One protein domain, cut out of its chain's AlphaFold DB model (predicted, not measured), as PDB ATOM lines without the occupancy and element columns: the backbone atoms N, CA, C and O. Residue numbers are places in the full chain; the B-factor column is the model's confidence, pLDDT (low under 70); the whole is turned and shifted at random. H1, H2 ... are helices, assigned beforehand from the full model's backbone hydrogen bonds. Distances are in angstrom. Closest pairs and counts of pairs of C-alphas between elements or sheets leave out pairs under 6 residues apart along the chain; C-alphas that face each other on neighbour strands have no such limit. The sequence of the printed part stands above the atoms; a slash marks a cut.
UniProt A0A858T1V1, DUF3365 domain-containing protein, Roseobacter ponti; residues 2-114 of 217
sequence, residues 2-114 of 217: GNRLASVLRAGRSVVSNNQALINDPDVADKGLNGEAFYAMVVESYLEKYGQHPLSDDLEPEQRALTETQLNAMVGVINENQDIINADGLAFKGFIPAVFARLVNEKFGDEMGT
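This is residues 2 to 114 of the 217 residues of the protein "DUF3365 domain-containing protein" of Roseobacter ponti (UniProt A0A858T1V1). Two long helices, H1 and H4, lie side by side and run the same way, with H3 and H6 slanting over opposite sides of this pair. H3 crosses H1 and packs on H4 with its first residues, while H6 crosses H4 and packs on H1 with its first residues; the short H2 and H5 and two long loops lie toward one end of the long axis. The printed part has 113 residues with six named helices, H1 to H6 in chain order, and no named strand: all helix. It is compact, with a radius of gyration of the C-alphas of 14.3 A, and spans 46 by 31 by 19 A.

H1, residues 2 to 18, and H4, residues 61 to 80, touch at a shallow tilt of 21 degrees, the same way, closest at the C-alphas of Leu 5 and Thr 67, 6.3 A. H3, residues 35 to 50, touches H1 at a steep tilt of 60 degrees, opposite ways, closest at the C-alphas of Ala 11 and Val 42, 5.6 A. With residues 35 to 39 alone H3 touches H4, closest at the C-alphas of Gly 35 and Val 75, 4.5 A. H6, residues 97 to 112, touches H4 at a steep tilt of 51 degrees, opposite ways, closest at the C-alphas of Ala 73 and Val 104, 5.4 A. With residues 97 to 101 alone H6 touches H1, closest at the C-alphas of Arg 13 and Pro 97, 5.0 A. H3 and H6 are apart. In H1, H3 and H4 every O i to N i+4 pair is within hydrogen-bond range, in H6 11 of 12.

H1 begins at C-alpha 2 (150.458, 142.713, 204.560) and is 24.4 A long; H2, residues 20 to 23, follows. H3 is 21.9 A long and H4 27.9 A. H5 holds residues 82 to 85. H6, 21.4 A long, ends at C-alpha 112 (146.722, 151.748, 195.115).

The two C-alphas farthest apart, of Glu 60 and Gly 89, are 46.5 A apart. The links H2 to H3 and H5 to H6 are long. The printed part has no cut, and no printed residue is under pLDDT 70.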
ATOM      1  N   GLY A   2     150.443 141.654 203.526       89.62
ATOM      2  CA  GLY A   2     150.458 142.713 204.560       89.62
ATOM      3  C   GLY A   2     151.792 142.901 205.299       89.62
ATOM      4  O   GLY A   2     152.339 144.002 205.313       89.62
ATOM      5  N   ASN A   3     152.390 141.810 205.794       94.38
ATOM      6  CA  ASN A   3     153.708 141.853 206.441       94.38
ATOM      7  C   ASN A   3     154.807 142.441 205.545       94.38
ATOM      8  O   ASN A   3     155.706 143.110 206.050       94.38
ATOM      9  N   ARG A   4     154.744 142.230 204.222       96.06
ATOM     10  CA  ARG A   4     155.750 142.762 203.293       96.06
ATOM     11  C   ARG A   4     155.641 144.279 203.170       96.06
ATOM     12  O   ARG A   4     156.657 144.942 203.327       96.06
ATOM     13  N   LEU A   5     154.430 144.815 203.001       97.75
ATOM     14  CA  LEU A   5     154.191 146.265 202.963       97.75
ATOM     15  C   LEU A   5     154.635 146.962 204.256       97.75
ATOM     16  O   LEU A   5     155.252 148.026 204.220       97.75
ATOM     17  N   ALA A   6     154.366 146.351 205.412       97.88
ATOM     18  CA  ALA A   6     154.840 146.878 206.690       97.88
ATOM     19  C   ALA A   6     156.373 146.825 206.798       97.88
ATOM     20  O   ALA A   6     157.007 147.783 207.239       97.88
ATOM     21  N   SER A   7     156.982 145.721 206.360       97.62
ATOM     22  CA  SER A   7     158.433 145.514 206.409       97.62
ATOM     23  C   SER A   7     159.200 146.469 205.494       97.62
ATOM     24  O   SER A   7     160.227 147.003 205.905       97.62
ATOM     25  N   VAL A   8     158.690 146.718 204.285       98.38
ATOM     26  CA  VAL A   8     159.276 147.674 203.337       98.38
ATOM     27  C   VAL A   8     159.133 149.101 203.864       98.38
ATOM     28  O   VAL A   8     160.122 149.833 203.895       98.38
ATOM     29  N   LEU A   9     157.964 149.480 204.404       98.56
ATOM     30  CA  LEU A   9     157.791 150.784 205.058       98.56
ATOM     31  C   LEU A   9     158.752 150.995 206.235       98.56
ATOM     32  O   LEU A   9     159.329 152.076 206.369       98.56
ATOM     33  N   ARG A  10     158.956 149.972 207.071       97.81
ATOM     34  CA  ARG A  10     159.937 150.012 208.166       97.81
ATOM     35  C   ARG A  10     161.359 150.208 207.659       97.81
ATOM     36  O   ARG A  10     162.070 151.026 208.235       97.81
ATOM     37  N   ALA A  11     161.762 149.501 206.602       98.38
ATOM     38  CA  ALA A  11     163.092 149.657 206.012       98.38
ATOM     39  C   ALA A  11     163.307 151.101 205.526       98.38
ATOM     40  O   ALA A  11     164.254 151.755 205.957       98.38
ATOM     41  N   GLY A  12     162.360 151.658 204.761       98.56
ATOM     42  CA  GLY A  12     162.413 153.057 204.319       98.56
ATOM     43  C   GLY A  12     162.499 154.063 205.470       98.56
ATOM     44  O   GLY A  12     163.358 154.944 205.474       98.56
ATOM     45  N   ARG A  13     161.654 153.909 206.497       98.31
ATOM     46  CA  ARG A  13     161.689 154.770 207.695       98.31
ATOM     47  C   ARG A  13     163.005 154.656 208.461       98.31
ATOM     48  O   ARG A  13     163.467 155.659 208.999       98.31
ATOM     49  N   SER A  14     163.593 153.463 208.510       97.38
ATOM     50  CA  SER A  14     164.873 153.222 209.184       97.38
ATOM     51  C   SER A  14     166.014 153.924 208.456       97.38
ATOM     52  O   SER A  14     166.820 154.574 209.110       97.38
ATOM     53  N   VAL A  15     166.033 153.899 207.119       98.38
ATOM     54  CA  VAL A  15     167.014 154.662 206.326       98.38
ATOM     55  C   VAL A  15     166.918 156.158 206.633       98.38
ATOM     56  O   VAL A  15     167.938 156.770 206.939       98.38
ATOM     57  N   VAL A  16     165.714 156.745 206.644       98.50
ATOM     58  CA  VAL A  16     165.542 158.165 207.019       98.50
ATOM     59  C   VAL A  16     166.001 158.419 208.460       98.50
ATOM     60  O   VAL A  16     166.739 159.366 208.707       98.50
ATOM     61  N   SER A  17     165.618 157.551 209.402       97.31
ATOM     62  CA  SER A  17     166.012 157.666 210.814       97.31
ATOM     63  C   SER A  17     167.530 157.649 210.987       97.31
ATOM     64  O   SER A  17     168.076 158.485 211.703       97.31
ATOM     65  N   ASN A  18     168.216 156.717 210.327       96.94
ATOM     66  CA  ASN A  18     169.662 156.534 210.443       96.94
ATOM     67  C   ASN A  18     170.440 157.668 209.763       96.94
ATOM     68  O   ASN A  18     171.551 157.984 210.174       96.94
ATOM     69  N   ASN A  19     169.836 158.326 208.771       97.56
ATOM     70  CA  ASN A  19     170.415 159.477 208.083       97.56
ATOM     71  C   ASN A  19     170.003 160.827 208.697       97.56
ATOM     72  O   ASN A  19     170.346 161.867 208.139       97.56
ATOM     73  N   GLN A  20     169.310 160.862 209.846       96.69
ATOM     74  CA  GLN A  20     168.862 162.129 210.442       96.69
ATOM     75  C   GLN A  20     170.003 163.100 210.743       96.69
ATOM     76  O   GLN A  20     169.809 164.301 210.572       96.69
ATOM     77  N   ALA A  21     171.159 162.603 211.192       95.50
ATOM     78  CA  ALA A  21     172.323 163.444 211.455       95.50
ATOM     79  C   ALA A  21     172.822 164.116 210.168       95.50
ATOM     80  O   ALA A  21     173.012 165.323 210.152       95.50
ATOM     81  N   LEU A  22     172.931 163.351 209.074       96.88
ATOM     82  CA  LEU A  22     173.344 163.855 207.765       96.88
ATOM     83  C   LEU A  22     172.330 164.848 207.188       96.88
ATOM     84  O   LEU A  22     172.711 165.933 206.751       96.88
ATOM     85  N   ILE A  23     171.038 164.496 207.213       97.25
ATOM     86  CA  ILE A  23     169.948 165.367 206.751       97.25
ATOM     87  C   ILE A  23     170.046 166.712 207.471       97.25
ATOM     88  O   ILE A  23     170.085 167.751 206.813       97.25
ATOM     89  N   ASN A  24     170.169 166.689 208.798       96.62
ATOM     90  CA  ASN A  24     170.171 167.876 209.648       96.62
ATOM     91  C   ASN A  24     171.547 168.550 209.825       96.62
ATOM     92  O   ASN A  24     171.682 169.443 210.658       96.62
ATOM     93  N   ASP A  25     172.573 168.133 209.085       96.12
ATOM     94  CA  ASP A  25     173.890 168.769 209.147       96.12
ATOM     95  C   ASP A  25     173.844 170.138 208.424       96.12
ATOM     96  O   ASP A  25     173.548 170.172 207.228       96.12
ATOM     97  N   PRO A  26     174.071 171.284 209.084       95.62
ATOM     98  CA  PRO A  26     174.039 172.578 208.406       95.62
ATOM     99  C   PRO A  26     175.274 172.834 207.527       95.62
ATOM    100  O   PRO A  26     175.210 173.716 206.677       95.62
ATOM    101  N   ASP A  27     176.362 172.077 207.703       95.38
ATOM    102  CA  ASP A  27     177.655 172.309 207.045       95.38
ATOM    103  C   ASP A  27     177.813 171.511 205.735       95.38
ATOM    104  O   ASP A  27     178.793 171.666 205.003       95.38
ATOM    105  N   VAL A  28     176.842 170.649 205.414       93.81
ATOM    106  CA  VAL A  28     176.835 169.822 204.200       93.81
ATOM    107  C   VAL A  28     175.680 170.251 203.297       93.81
ATOM    108  O   VAL A  28     174.524 170.001 203.624       93.81
ATOM    109  N   ALA A  29     175.972 170.850 202.143       90.38
ATOM    110  CA  ALA A  29     174.935 171.277 201.201       90.38
ATOM    111  C   ALA A  29     174.264 170.081 200.497       90.38
ATOM    112  O   ALA A  29     173.066 169.862 200.654       90.38
ATOM    113  N   ASP A  30     175.037 169.271 199.768       95.25
ATOM    114  CA  ASP A  30     174.540 168.057 199.108       95.25
ATOM    115  C   ASP A  30     174.704 166.844 200.028       95.25
ATOM    116  O   ASP A  30     175.821 166.442 200.359       95.25
ATOM    117  N   LYS A  31     173.581 166.256 200.447       95.50
ATOM    118  CA  LYS A  31     173.577 165.086 201.331       95.50
ATOM    119  C   LYS A  31     173.924 163.789 200.613       95.50
ATOM    120  O   LYS A  31     174.126 162.781 201.281       95.50
ATOM    121  N   GLY A  32     173.897 163.758 199.280       96.56
ATOM    122  CA  GLY A  32     174.001 162.520 198.505       96.56
ATOM    123  C   GLY A  32     172.838 161.540 198.733       96.56
ATOM    124  O   GLY A  32     172.854 160.434 198.199       96.56
ATOM    125  N   LEU A  33     171.809 161.931 199.496       97.31
ATOM    126  CA  LEU A  33     170.627 161.123 199.801       97.31
ATOM    127  C   LEU A  33     169.531 161.366 198.754       97.31
ATOM    128  O   LEU A  33     168.426 161.816 199.063       97.31
ATOM    129  N   ASN A  34     169.863 161.105 197.491       97.69
ATOM    130  CA  ASN A  34     168.892 161.101 196.400       97.69
ATOM    131  C   ASN A  34     168.105 159.777 196.370       97.69
ATOM    132  O   ASN A  34     168.392 158.842 197.121       97.69
ATOM    133  N   GLY A  35     167.099 159.684 195.501       98.38
ATOM    134  CA  GLY A  35     166.230 158.512 195.419       98.38
ATOM    135  C   GLY A  35     166.946 157.200 195.076       98.38
ATOM    136  O   GLY A  35     166.542 156.155 195.579       98.38
ATOM    137  N   GLU A  36     168.014 157.237 194.273       98.56
ATOM    138  CA  GLU A  36     168.803 156.047 193.922       98.56
ATOM    139  C   GLU A  36     169.610 155.545 195.124       98.56
ATOM    140  O   GLU A  36     169.498 154.376 195.500       98.56
ATOM    141  N   ALA A  37     170.355 156.442 195.777       98.62
ATOM    142  CA  ALA A  37     171.113 156.123 196.984       98.62
ATOM    143  C   ALA A  37     170.186 155.620 198.100       98.62
ATOM    144  O   ALA A  37     170.461 154.605 198.739       98.62
ATOM    145  N   PHE A  38     169.043 156.284 198.288       98.81
ATOM    146  CA  PHE A  38     168.024 155.860 199.237       98.81
ATOM    147  C   PHE A  38     167.487 154.456 198.921       98.81
ATOM    148  O   PHE A  38     167.403 153.619 199.818       98.81
ATOM    149  N   TYR A  39     167.133 154.177 197.662       98.81
ATOM    150  CA  TYR A  39     166.625 152.865 197.257       98.81
ATOM    151  C   TYR A  39     167.643 151.756 197.543       98.81
ATOM    152  O   TYR A  39     167.275 150.727 198.108       98.81
ATOM    153  N   ALA A  40     168.919 151.988 197.222       98.75
ATOM    154  CA  ALA A  40     169.993 151.044 197.516       98.75
ATOM    155  C   ALA A  40     170.092 150.740 199.023       98.75
ATOM    156  O   ALA A  40     170.095 149.570 199.402       98.75
ATOM    157  N   MET A  41     170.056 151.769 199.880       98.75
ATOM    158  CA  MET A  41     170.066 151.595 201.342       98.75
ATOM    159  C   MET A  41     168.833 150.833 201.854       98.75
ATOM    160  O   MET A  41     168.935 150.030 202.780       98.75
ATOM    161  N   VAL A  42     167.651 151.062 201.266       98.75
ATOM    162  CA  VAL A  42     166.432 150.320 201.627       98.75
ATOM    163  C   VAL A  42     166.560 148.850 201.255       98.75
ATOM    164  O   VAL A  42     166.198 147.990 202.058       98.75
ATOM    165  N   VAL A  43     167.065 148.555 200.055       98.56
ATOM    166  CA  VAL A  43     167.285 147.181 199.595       98.56
ATOM    167  C   VAL A  43     168.294 146.467 200.485       98.56
ATOM    168  O   VAL A  43     168.013 145.352 200.915       98.56
ATOM    169  N   GLU A  44     169.421 147.108 200.799       98.31
ATOM    170  CA  GLU A  44     170.452 146.567 201.689       98.31
ATOM    171  C   GLU A  44     169.879 146.270 203.079       98.31
ATOM    172  O   GLU A  44     169.896 145.121 203.518       98.31
ATOM    173  N   SER A  45     169.237 147.255 203.716       97.19
ATOM    174  CA  SER A  45     168.628 147.084 205.040       97.19
ATOM    175  C   SER A  45     167.548 145.992 205.062       97.19
ATOM    176  O   SER A  45     167.424 145.233 206.028       97.19
ATOM    177  N   TYR A  46     166.750 145.885 203.996       97.75
ATOM    178  CA  TYR A  46     165.740 144.839 203.875       97.75
ATOM    179  C   TYR A  46     166.386 143.456 203.693       97.75
ATOM    180  O   TYR A  46     165.963 142.493 204.335       97.75
ATOM    181  N   LEU A  47     167.418 143.353 202.854       96.94
ATOM    182  CA  LEU A  47     168.151 142.116 202.602       96.94
ATOM    183  C   LEU A  47     168.821 141.598 203.878       96.94
ATOM    184  O   LEU A  47     168.661 140.423 204.202       96.94
ATOM    185  N   GLU A  48     169.503 142.463 204.626       96.62
ATOM    186  CA  GLU A  48     170.141 142.115 205.901       96.62
ATOM    187  C   GLU A  48     169.137 141.547 206.907       96.62
ATOM    188  O   GLU A  48     169.418 140.570 207.602       96.62
ATOM    189  N   LYS A  49     167.939 142.140 206.971       95.88
ATOM    190  CA  LYS A  49     166.923 141.765 207.957       95.88
ATOM    191  C   LYS A  49     166.113 140.529 207.571       95.88
ATOM    192  O   LYS A  49     165.728 139.761 208.452       95.88
ATOM    193  N   TYR A  50     165.797 140.357 206.288       95.06
ATOM    194  CA  TYR A  50     164.858 139.328 205.822       95.06
ATOM    195  C   TYR A  50     165.500 138.256 204.935       95.06
ATOM    196  O   TYR A  50     164.810 137.324 204.525       95.06
ATOM    197  N   GLY A  51     166.794 138.373 204.622       95.88
ATOM    198  CA  GLY A  51     167.547 137.402 203.825       95.88
ATOM    199  C   GLY A  51     167.178 137.361 202.340       95.88
ATOM    200  O   GLY A  51     167.589 136.442 201.638       95.88
ATOM    201  N   GLN A  52     166.393 138.323 201.847       95.44
ATOM    202  CA  GLN A  52     165.959 138.386 200.448       95.44
ATOM    203  C   GLN A  52     165.689 139.820 199.990       95.44
ATOM    204  O   GLN A  52     165.387 140.692 200.801       95.44
ATOM    205  N   HIS A  53     165.733 140.049 198.677       97.06
ATOM    206  CA  HIS A  53     165.360 141.328 198.073       97.06
ATOM    207  C   HIS A  53     163.868 141.649 198.342       97.06
ATOM    208  O   HIS A  53     163.036 140.733 198.342       97.06
ATOM    209  N   PRO A  54     163.473 142.927 198.537       96.88
ATOM    210  CA  PRO A  54     162.063 143.283 198.728       96.88
ATOM    211  C   PRO A  54     161.177 142.871 197.541       96.88
ATOM    212  O   PRO A  54     160.014 142.526 197.757       96.88
ATOM    213  N   LEU A  55     161.748 142.830 196.331       97.12
ATOM    214  CA  LEU A  55     161.145 142.361 195.073       97.12
ATOM    215  C   LEU A  55     161.683 140.993 194.620       97.12
ATOM    216  O   LEU A  55     162.118 140.859 193.480       97.12
ATOM    217  N   SER A  56     161.720 140.008 195.516       94.31
ATOM    218  CA  SER A  56     162.163 138.644 195.197       94.31
ATOM    219  C   SER A  56     161.372 138.019 194.031       94.31
ATOM    220  O   SER A  56     160.247 138.428 193.737       94.31
ATOM    221  N   ASP A  57     161.956 137.056 193.315       91.38
ATOM    222  CA  ASP A  57     161.363 136.508 192.080       91.38
ATOM    223  C   ASP A  57     160.078 135.700 192.321       91.38
ATOM    224  O   ASP A  57     159.209 135.647 191.455       91.38
ATOM    225  N   ASP A  58     159.920 135.141 193.519       92.50
ATOM    226  CA  ASP A  58     158.786 134.322 193.966       92.50
ATOM    227  C   ASP A  58     157.518 135.127 194.301       92.50
ATOM    228  O   ASP A  58     156.509 134.564 194.726       92.50
ATOM    229  N   LEU A  59     157.543 136.453 194.135       95.38
ATOM    230  CA  LEU A  59     156.385 137.289 194.420       95.38
ATOM    231  C   LEU A  59     155.255 137.090 193.409       95.38
ATOM    232  O   LEU A  59     155.397 137.399 192.226       95.38
ATOM    233  N   GLU A  60     154.085 136.721 193.934       96.38
ATOM    234  CA  GLU A  60     152.816 136.786 193.208       96.38
ATOM    235  C   GLU A  60     152.590 138.180 192.588       96.38
ATOM    236  O   GLU A  60     152.926 139.186 193.230       96.38
ATOM    237  N   PRO A  61     151.963 138.283 191.398       96.56
ATOM    238  CA  PRO A  61     151.846 139.542 190.655       96.56
ATOM    239  C   PRO A  61     151.265 140.705 191.465       96.56
ATOM    240  O   PRO A  61     151.770 141.824 191.414       96.56
ATOM    241  N   GLU A  62     150.234 140.433 192.268       95.44
ATOM    242  CA  GLU A  62     149.597 141.436 193.126       95.44
ATOM    243  C   GLU A  62     150.546 141.914 194.235       95.44
ATOM    244  O   GLU A  62     150.663 143.110 194.495       95.44
ATOM    245  N   GLN A  63     151.273 140.991 194.873       96.44
ATOM    246  CA  GLN A  63     152.229 141.338 195.924       96.44
ATOM    247  C   GLN A  63     153.421 142.114 195.357       96.44
ATOM    248  O   GLN A  63     153.903 143.041 196.014       96.44
ATOM    249  N   ARG A  64     153.871 141.759 194.148       97.81
ATOM    250  CA  ARG A  64     154.899 142.493 193.410       97.81
ATOM    251  C   ARG A  64     154.447 143.919 193.124       97.81
ATOM    252  O   ARG A  64     155.123 144.837 193.571       97.81
ATOM    253  N   ALA A  65     153.281 144.104 192.505       98.12
ATOM    254  CA  ALA A  65     152.755 145.428 192.170       98.12
ATOM    255  C   ALA A  65     152.634 146.338 193.405       98.12
ATOM    256  O   ALA A  65     153.098 147.475 193.391       98.12
ATOM    257  N   LEU A  66     152.081 145.824 194.510       98.25
ATOM    258  CA  LEU A  66     151.976 146.574 195.765       98.25
ATOM    259  C   LEU A  66     153.355 146.967 196.324       98.25
ATOM    260  O   LEU A  66     153.539 148.085 196.803       98.25
ATOM    261  N   THR A  67     154.331 146.060 196.262       98.44
ATOM    262  CA  THR A  67     155.678 146.315 196.792       98.44
ATOM    263  C   THR A  67     156.454 147.298 195.911       98.44
ATOM    264  O   THR A  67     157.080 148.218 196.435       98.44
ATOM    265  N   GLU A  68     156.378 147.151 194.587       98.56
ATOM    266  CA  GLU A  68     156.998 148.056 193.611       98.56
ATOM    267  C   GLU A  68     156.437 149.469 193.740       98.56
ATOM    268  O   GLU A  68     157.204 150.420 193.870       98.56
ATOM    269  N   THR A  69     155.111 149.621 193.806       98.75
ATOM    270  CA  THR A  69     154.491 150.936 193.996       98.75
ATOM    271  C   THR A  69     154.889 151.568 195.325       98.75
ATOM    272  O   THR A  69     155.158 152.768 195.369       98.75
ATOM    273  N   GLN A  70     155.002 150.792 196.407       98.81
ATOM    274  CA  GLN A  70     155.460 151.337 197.685       98.81
ATOM    275  C   GLN A  70     156.920 151.819 197.617       98.81
ATOM    276  O   GLN A  70     157.213 152.914 198.095       98.81
ATOM    277  N   LEU A  71     157.824 151.059 196.989       98.88
ATOM    278  CA  LEU A  71     159.223 151.466 196.784       98.88
ATOM    279  C   LEU A  71     159.325 152.710 195.888       98.88
ATOM    280  O   LEU A  71     160.028 153.660 196.227       98.88
ATOM    281  N   ASN A  72     158.565 152.752 194.793       98.88
ATOM    282  CA  ASN A  72     158.506 153.907 193.896       98.88
ATOM    283  C   ASN A  72     157.954 155.151 194.605       98.88
ATOM    284  O   ASN A  72     158.442 156.261 194.382       98.88
ATOM    285  N   ALA A  73     156.962 154.989 195.486       98.88
ATOM    286  CA  ALA A  73     156.456 156.079 196.311       98.88
ATOM    287  C   ALA A  73     157.542 156.628 197.251       98.88
ATOM    288  O   ALA A  73     157.684 157.841 197.363       98.88
ATOM    289  N   MET A  74     158.352 155.762 197.865       98.88
ATOM    290  CA  MET A  74     159.481 156.184 198.706       98.88
ATOM    291  C   MET A  74     160.537 156.970 197.936       98.88
ATOM    292  O   MET A  74     160.936 158.046 198.378       98.88
ATOM    293  N   VAL A  75     160.960 156.456 196.779       98.88
ATOM    294  CA  VAL A  75     161.925 157.131 195.899       98.88
ATOM    295  C   VAL A  75     161.389 158.491 195.457       98.88
ATOM    296  O   VAL A  75     162.110 159.487 195.528       98.88
ATOM    297  N   GLY A  76     160.112 158.552 195.065       98.81
ATOM    298  CA  GLY A  76     159.430 159.797 194.712       98.81
ATOM    299  C   GLY A  76     159.477 160.821 195.844       98.81
ATOM    300  O   GLY A  76     159.964 161.925 195.637       98.81
ATOM    301  N   VAL A  77     159.090 160.428 197.062       98.81
ATOM    302  CA  VAL A  77     159.121 161.316 198.236       98.81
ATOM    303  C   VAL A  77     160.529 161.842 198.515       98.81
ATOM    304  O   VAL A  77     160.681 163.027 198.797       98.81
ATOM    305  N   ILE A  78     161.566 161.008 198.422       98.75
ATOM    306  CA  ILE A  78     162.950 161.464 198.624       98.75
ATOM    307  C   ILE A  78     163.352 162.490 197.562       98.75
ATOM    308  O   ILE A  78     163.906 163.534 197.905       98.75
ATOM    309  N   ASN A  79     163.041 162.234 196.291       98.69
ATOM    310  CA  ASN A  79     163.369 163.144 195.193       98.69
ATOM    311  C   ASN A  79     162.593 164.470 195.275       98.69
ATOM    312  O   ASN A  79     163.163 165.535 195.064       98.69
ATOM    313  N   GLU A  80     161.313 164.418 195.628       98.62
ATOM    314  CA  GLU A  80     160.444 165.595 195.760       98.62
ATOM    315  C   GLU A  80     160.819 166.483 196.958       98.62
ATOM    316  O   GLU A  80     160.442 167.651 196.998       98.62
ATOM    317  N   ASN A  81     161.564 165.955 197.935       98.44
ATOM    318  CA  ASN A  81     161.971 166.684 199.140       98.44
ATOM    319  C   ASN A  81     163.460 167.069 199.143       98.44
ATOM    320  O   ASN A  81     163.975 167.466 200.189       98.44
ATOM    321  N   GLN A  82     164.160 166.993 198.003       98.12
ATOM    322  CA  GLN A  82     165.586 167.342 197.928       98.12
ATOM    323  C   GLN A  82     165.871 168.787 198.345       98.12
ATOM    324  O   GLN A  82     166.866 169.016 199.023       98.12
ATOM    325  N   ASP A  83     164.984 169.740 198.042       96.75
ATOM    326  CA  ASP A  83     165.145 171.138 198.468       96.75
ATOM    327  C   ASP A  83     165.166 171.278 199.997       96.75
ATOM    328  O   ASP A  83     165.903 172.091 200.547       96.75
ATOM    329  N   ILE A  84     164.379 170.455 200.701       96.62
ATOM    330  CA  ILE A  84     164.352 170.429 202.167       96.62
ATOM    331  C   ILE A  84     165.568 169.668 202.699       96.62
ATOM    332  O   ILE A  84     166.249 170.154 203.599       96.62
ATOM    333  N   ILE A  85     165.862 168.487 202.144       97.56
ATOM    334  CA  ILE A  85     166.975 167.622 202.572       97.56
ATOM    335  C   ILE A  85     168.325 168.337 202.411       97.56
ATOM    336  O   ILE A  85     169.157 168.272 203.317       97.56
ATOM    337  N   ASN A  86     168.516 169.072 201.318       97.25
ATOM    338  CA  ASN A  86     169.747 169.792 200.984       97.25
ATOM    339  C   ASN A  86     169.703 171.282 201.374       97.25
ATOM    340  O   ASN A  86     170.567 172.047 200.955       97.25
ATOM    341  N   ALA A  87     168.715 171.721 202.170       95.00
ATOM    342  CA  ALA A  87     168.650 173.114 202.611       95.00
ATOM    343  C   ALA A  87     169.917 173.497 203.399       95.00
ATOM    344  O   ALA A  87     170.268 172.841 204.384       95.00
ATOM    345  N   ASP A  88     170.593 174.551 202.947       91.25
ATOM    346  CA  ASP A  88     171.860 175.028 203.502       91.25
ATOM    347  C   ASP A  88     171.652 175.817 204.807       91.25
ATOM    348  O   ASP A  88     170.632 176.492 204.986       91.25
ATOM    349  N   GLY A  89     172.606 175.718 205.735       90.69
ATOM    350  CA  GLY A  89     172.629 176.475 206.991       90.69
ATOM    351  C   GLY A  89     171.494 176.177 207.980       90.69
ATOM    352  O   GLY A  89     171.378 176.859 209.001       90.69
ATOM    353  N   LEU A  90     170.648 175.176 207.713       89.44
ATOM    354  CA  LEU A  90     169.532 174.789 208.574       89.44
ATOM    355  C   LEU A  90     169.816 173.452 209.258       89.44
ATOM    356  O   LEU A  90     169.905 172.425 208.592       89.44
ATOM    357  N   ALA A  91     169.879 173.463 210.593       89.38
ATOM    358  CA  ALA A  91     170.046 172.241 211.371       89.38
ATOM    359  C   ALA A  91     168.787 171.360 211.290       89.38
ATOM    360  O   ALA A  91     168.763 170.358 210.590       89.38
ATOM    361  N   PHE A  92     167.688 171.730 211.954       94.62
ATOM    362  CA  PHE A  92     166.473 170.913 211.912       94.62
ATOM    363  C   PHE A  92     165.590 171.242 210.702       94.62
ATOM    364  O   PHE A  92     164.989 172.313 210.635       94.62
ATOM    365  N   LYS A  93     165.465 170.287 209.772       93.69
ATOM    366  CA  LYS A  93     164.716 170.451 208.509       93.69
ATOM    367  C   LYS A  93     163.274 169.949 208.538       93.69
ATOM    368  O   LYS A  93     162.537 170.128 207.575       93.69
ATOM    369  N   GLY A  94     162.856 169.268 209.606       94.12
ATOM    370  CA  GLY A  94     161.504 168.703 209.709       94.12
ATOM    371  C   GLY A  94     161.226 167.487 208.811       94.12
ATOM    372  O   GLY A  94     160.161 166.880 208.933       94.12
ATOM    373  N   PHE A  95     162.169 167.076 207.956       97.31
ATOM    374  CA  PHE A  95     162.074 165.835 207.188       97.31
ATOM    375  C   PHE A  95     162.476 164.643 208.066       97.31
ATOM    376  O   PHE A  95     163.633 164.242 208.102       97.31
ATOM    377  N   ILE A  96     161.506 164.138 208.834       96.25
ATOM    378  CA  ILE A  96     161.668 163.051 209.815       96.25
ATOM    379  C   ILE A  96     160.952 161.762 209.372       96.25
ATOM    380  O   ILE A  96     160.043 161.833 208.535       96.25
ATOM    381  N   PRO A  97     161.234 160.587 209.979       97.00
ATOM    382  CA  PRO A  97     160.631 159.315 209.565       97.00
ATOM    383  C   PRO A  97     159.096 159.305 209.553       97.00
ATOM    384  O   PRO A  97     158.490 158.654 208.705       97.00
ATOM    385  N   ALA A  98     158.447 160.031 210.472       94.69
ATOM    386  CA  ALA A  98     156.988 160.144 210.514       94.69
ATOM    387  C   ALA A  98     156.421 160.974 209.346       94.69
ATOM    388  O   ALA A  98     155.372 160.634 208.794       94.69
ATOM    389  N   VAL A  99     157.118 162.044 208.944       96.44
ATOM    390  CA  VAL A  99     156.742 162.869 207.784       96.44
ATOM    391  C   VAL A  99     156.944 162.076 206.500       96.44
ATOM    392  O   VAL A  99     156.013 161.995 205.701       96.44
ATOM    393  N   PHE A 100     158.098 161.420 206.357       98.50
ATOM    394  CA  PHE A 100     158.383 160.512 205.250       98.50
ATOM    395  C   PHE A 100     157.295 159.440 205.105       98.50
ATOM    396  O   PHE A 100     156.677 159.330 204.052       98.50
ATOM    397  N   ALA A 101     156.983 158.707 206.180       98.00
ATOM    398  CA  ALA A 101     155.980 157.644 206.138       98.00
ATOM    399  C   ALA A 101     154.599 158.155 205.710       98.00
ATOM    400  O   ALA A 101     153.916 157.500 204.927       98.00
ATOM    401  N   ARG A 102     154.185 159.331 206.197       96.81
ATOM    402  CA  ARG A 102     152.920 159.947 205.783       96.81
ATOM    403  C   ARG A 102     152.907 160.254 204.287       96.81
ATOM    404  O   ARG A 102     151.939 159.894 203.631       96.81
ATOM    405  N   LEU A 103     153.949 160.905 203.769       98.12
ATOM    406  CA  LEU A 103     154.038 161.264 202.348       98.12
ATOM    407  C   LEU A 103     154.047 160.015 201.457       98.12
ATOM    408  O   LEU A 103     153.337 159.964 200.459       98.12
ATOM    409  N   VAL A 104     154.775 158.971 201.867       98.69
ATOM    410  CA  VAL A 104     154.805 157.684 201.159       98.69
ATOM    411  C   VAL A 104     153.430 157.029 201.145       98.69
ATOM    412  O   VAL A 104     153.001 156.551 200.104       98.69
ATOM    413  N   ASN A 105     152.725 157.026 202.276       98.00
ATOM    414  CA  ASN A 105     151.389 156.439 202.372       98.00
ATOM    415  C   ASN A 105     150.351 157.209 201.540       98.00
ATOM    416  O   ASN A 105     149.484 156.583 200.938       98.00
ATOM    417  N   GLU A 106     150.441 158.543 201.495       97.38
ATOM    418  CA  GLU A 106     149.603 159.385 200.631       97.38
ATOM    419  C   GLU A 106     149.852 159.038 199.155       97.38
ATOM    420  O   GLU A 106     148.923 158.618 198.470       97.38
ATOM    421  N   LYS A 107     151.113 159.068 198.706       98.38
ATOM    422  CA  LYS A 107     151.480 158.753 197.316       98.38
ATOM    423  C   LYS A 107     151.157 157.308 196.919       98.38
ATOM    424  O   LYS A 107     150.701 157.050 195.812       98.38
ATOM    425  N   PHE A 108     151.357 156.352 197.827       98.62
ATOM    426  CA  PHE A 108     150.940 154.965 197.624       98.62
ATOM    427  C   PHE A 108     149.417 154.857 197.468       98.62
ATOM    428  O   PHE A 108     148.937 154.133 196.601       98.62
ATOM    429  N   GLY A 109     148.653 155.584 198.290       97.81
ATOM    430  CA  GLY A 109     147.193 155.611 198.237       97.81
ATOM    431  C   GLY A 109     146.638 156.221 196.948       97.81
ATOM    432  O   GLY A 109     145.606 155.752 196.470       97.81
ATOM    433  N   ASP A 110     147.331 157.192 196.352       97.81
ATOM    434  CA  ASP A 110     146.935 157.779 195.065       97.81
ATOM    435  C   ASP A 110     146.932 156.738 193.929       97.81
ATOM    436  O   ASP A 110     146.077 156.781 193.045       97.81
ATOM    437  N   GLU A 111     147.847 155.764 193.975       97.50
ATOM    438  CA  GLU A 111     147.960 154.701 192.966       97.50
ATOM    439  C   GLU A 111     147.191 153.424 193.348       97.50
ATOM    440  O   GLU A 111     146.587 152.771 192.494       97.50
ATOM    441  N   MET A 112     147.202 153.049 194.632       97.31
ATOM    442  CA  MET A 112     146.722 151.748 195.115       97.31
ATOM    443  C   MET A 112     145.482 151.829 196.003       97.31
ATOM    444  O   MET A 112     145.007 150.786 196.443       97.31
ATOM    445  N   GLY A 113     144.903 153.007 196.249       95.31
ATOM    446  CA  GLY A 113     143.852 153.219 197.257       95.31
ATOM    447  C   GLY A 113     142.554 152.423 197.066       95.31
ATOM    448  O   GLY A 113     141.769 152.298 198.004       95.31
ATOM    449  N   THR A 114     142.317 151.846 195.885       94.69
ATOM    450  CA  THR A 114     141.201 150.914 195.635       94.69
ATOM    451  C   THR A 114     141.524 149.458 195.977       94.69
ATOM    452  O   THR A 114     140.603 148.654 196.087       94.69
TER     453      THR A 114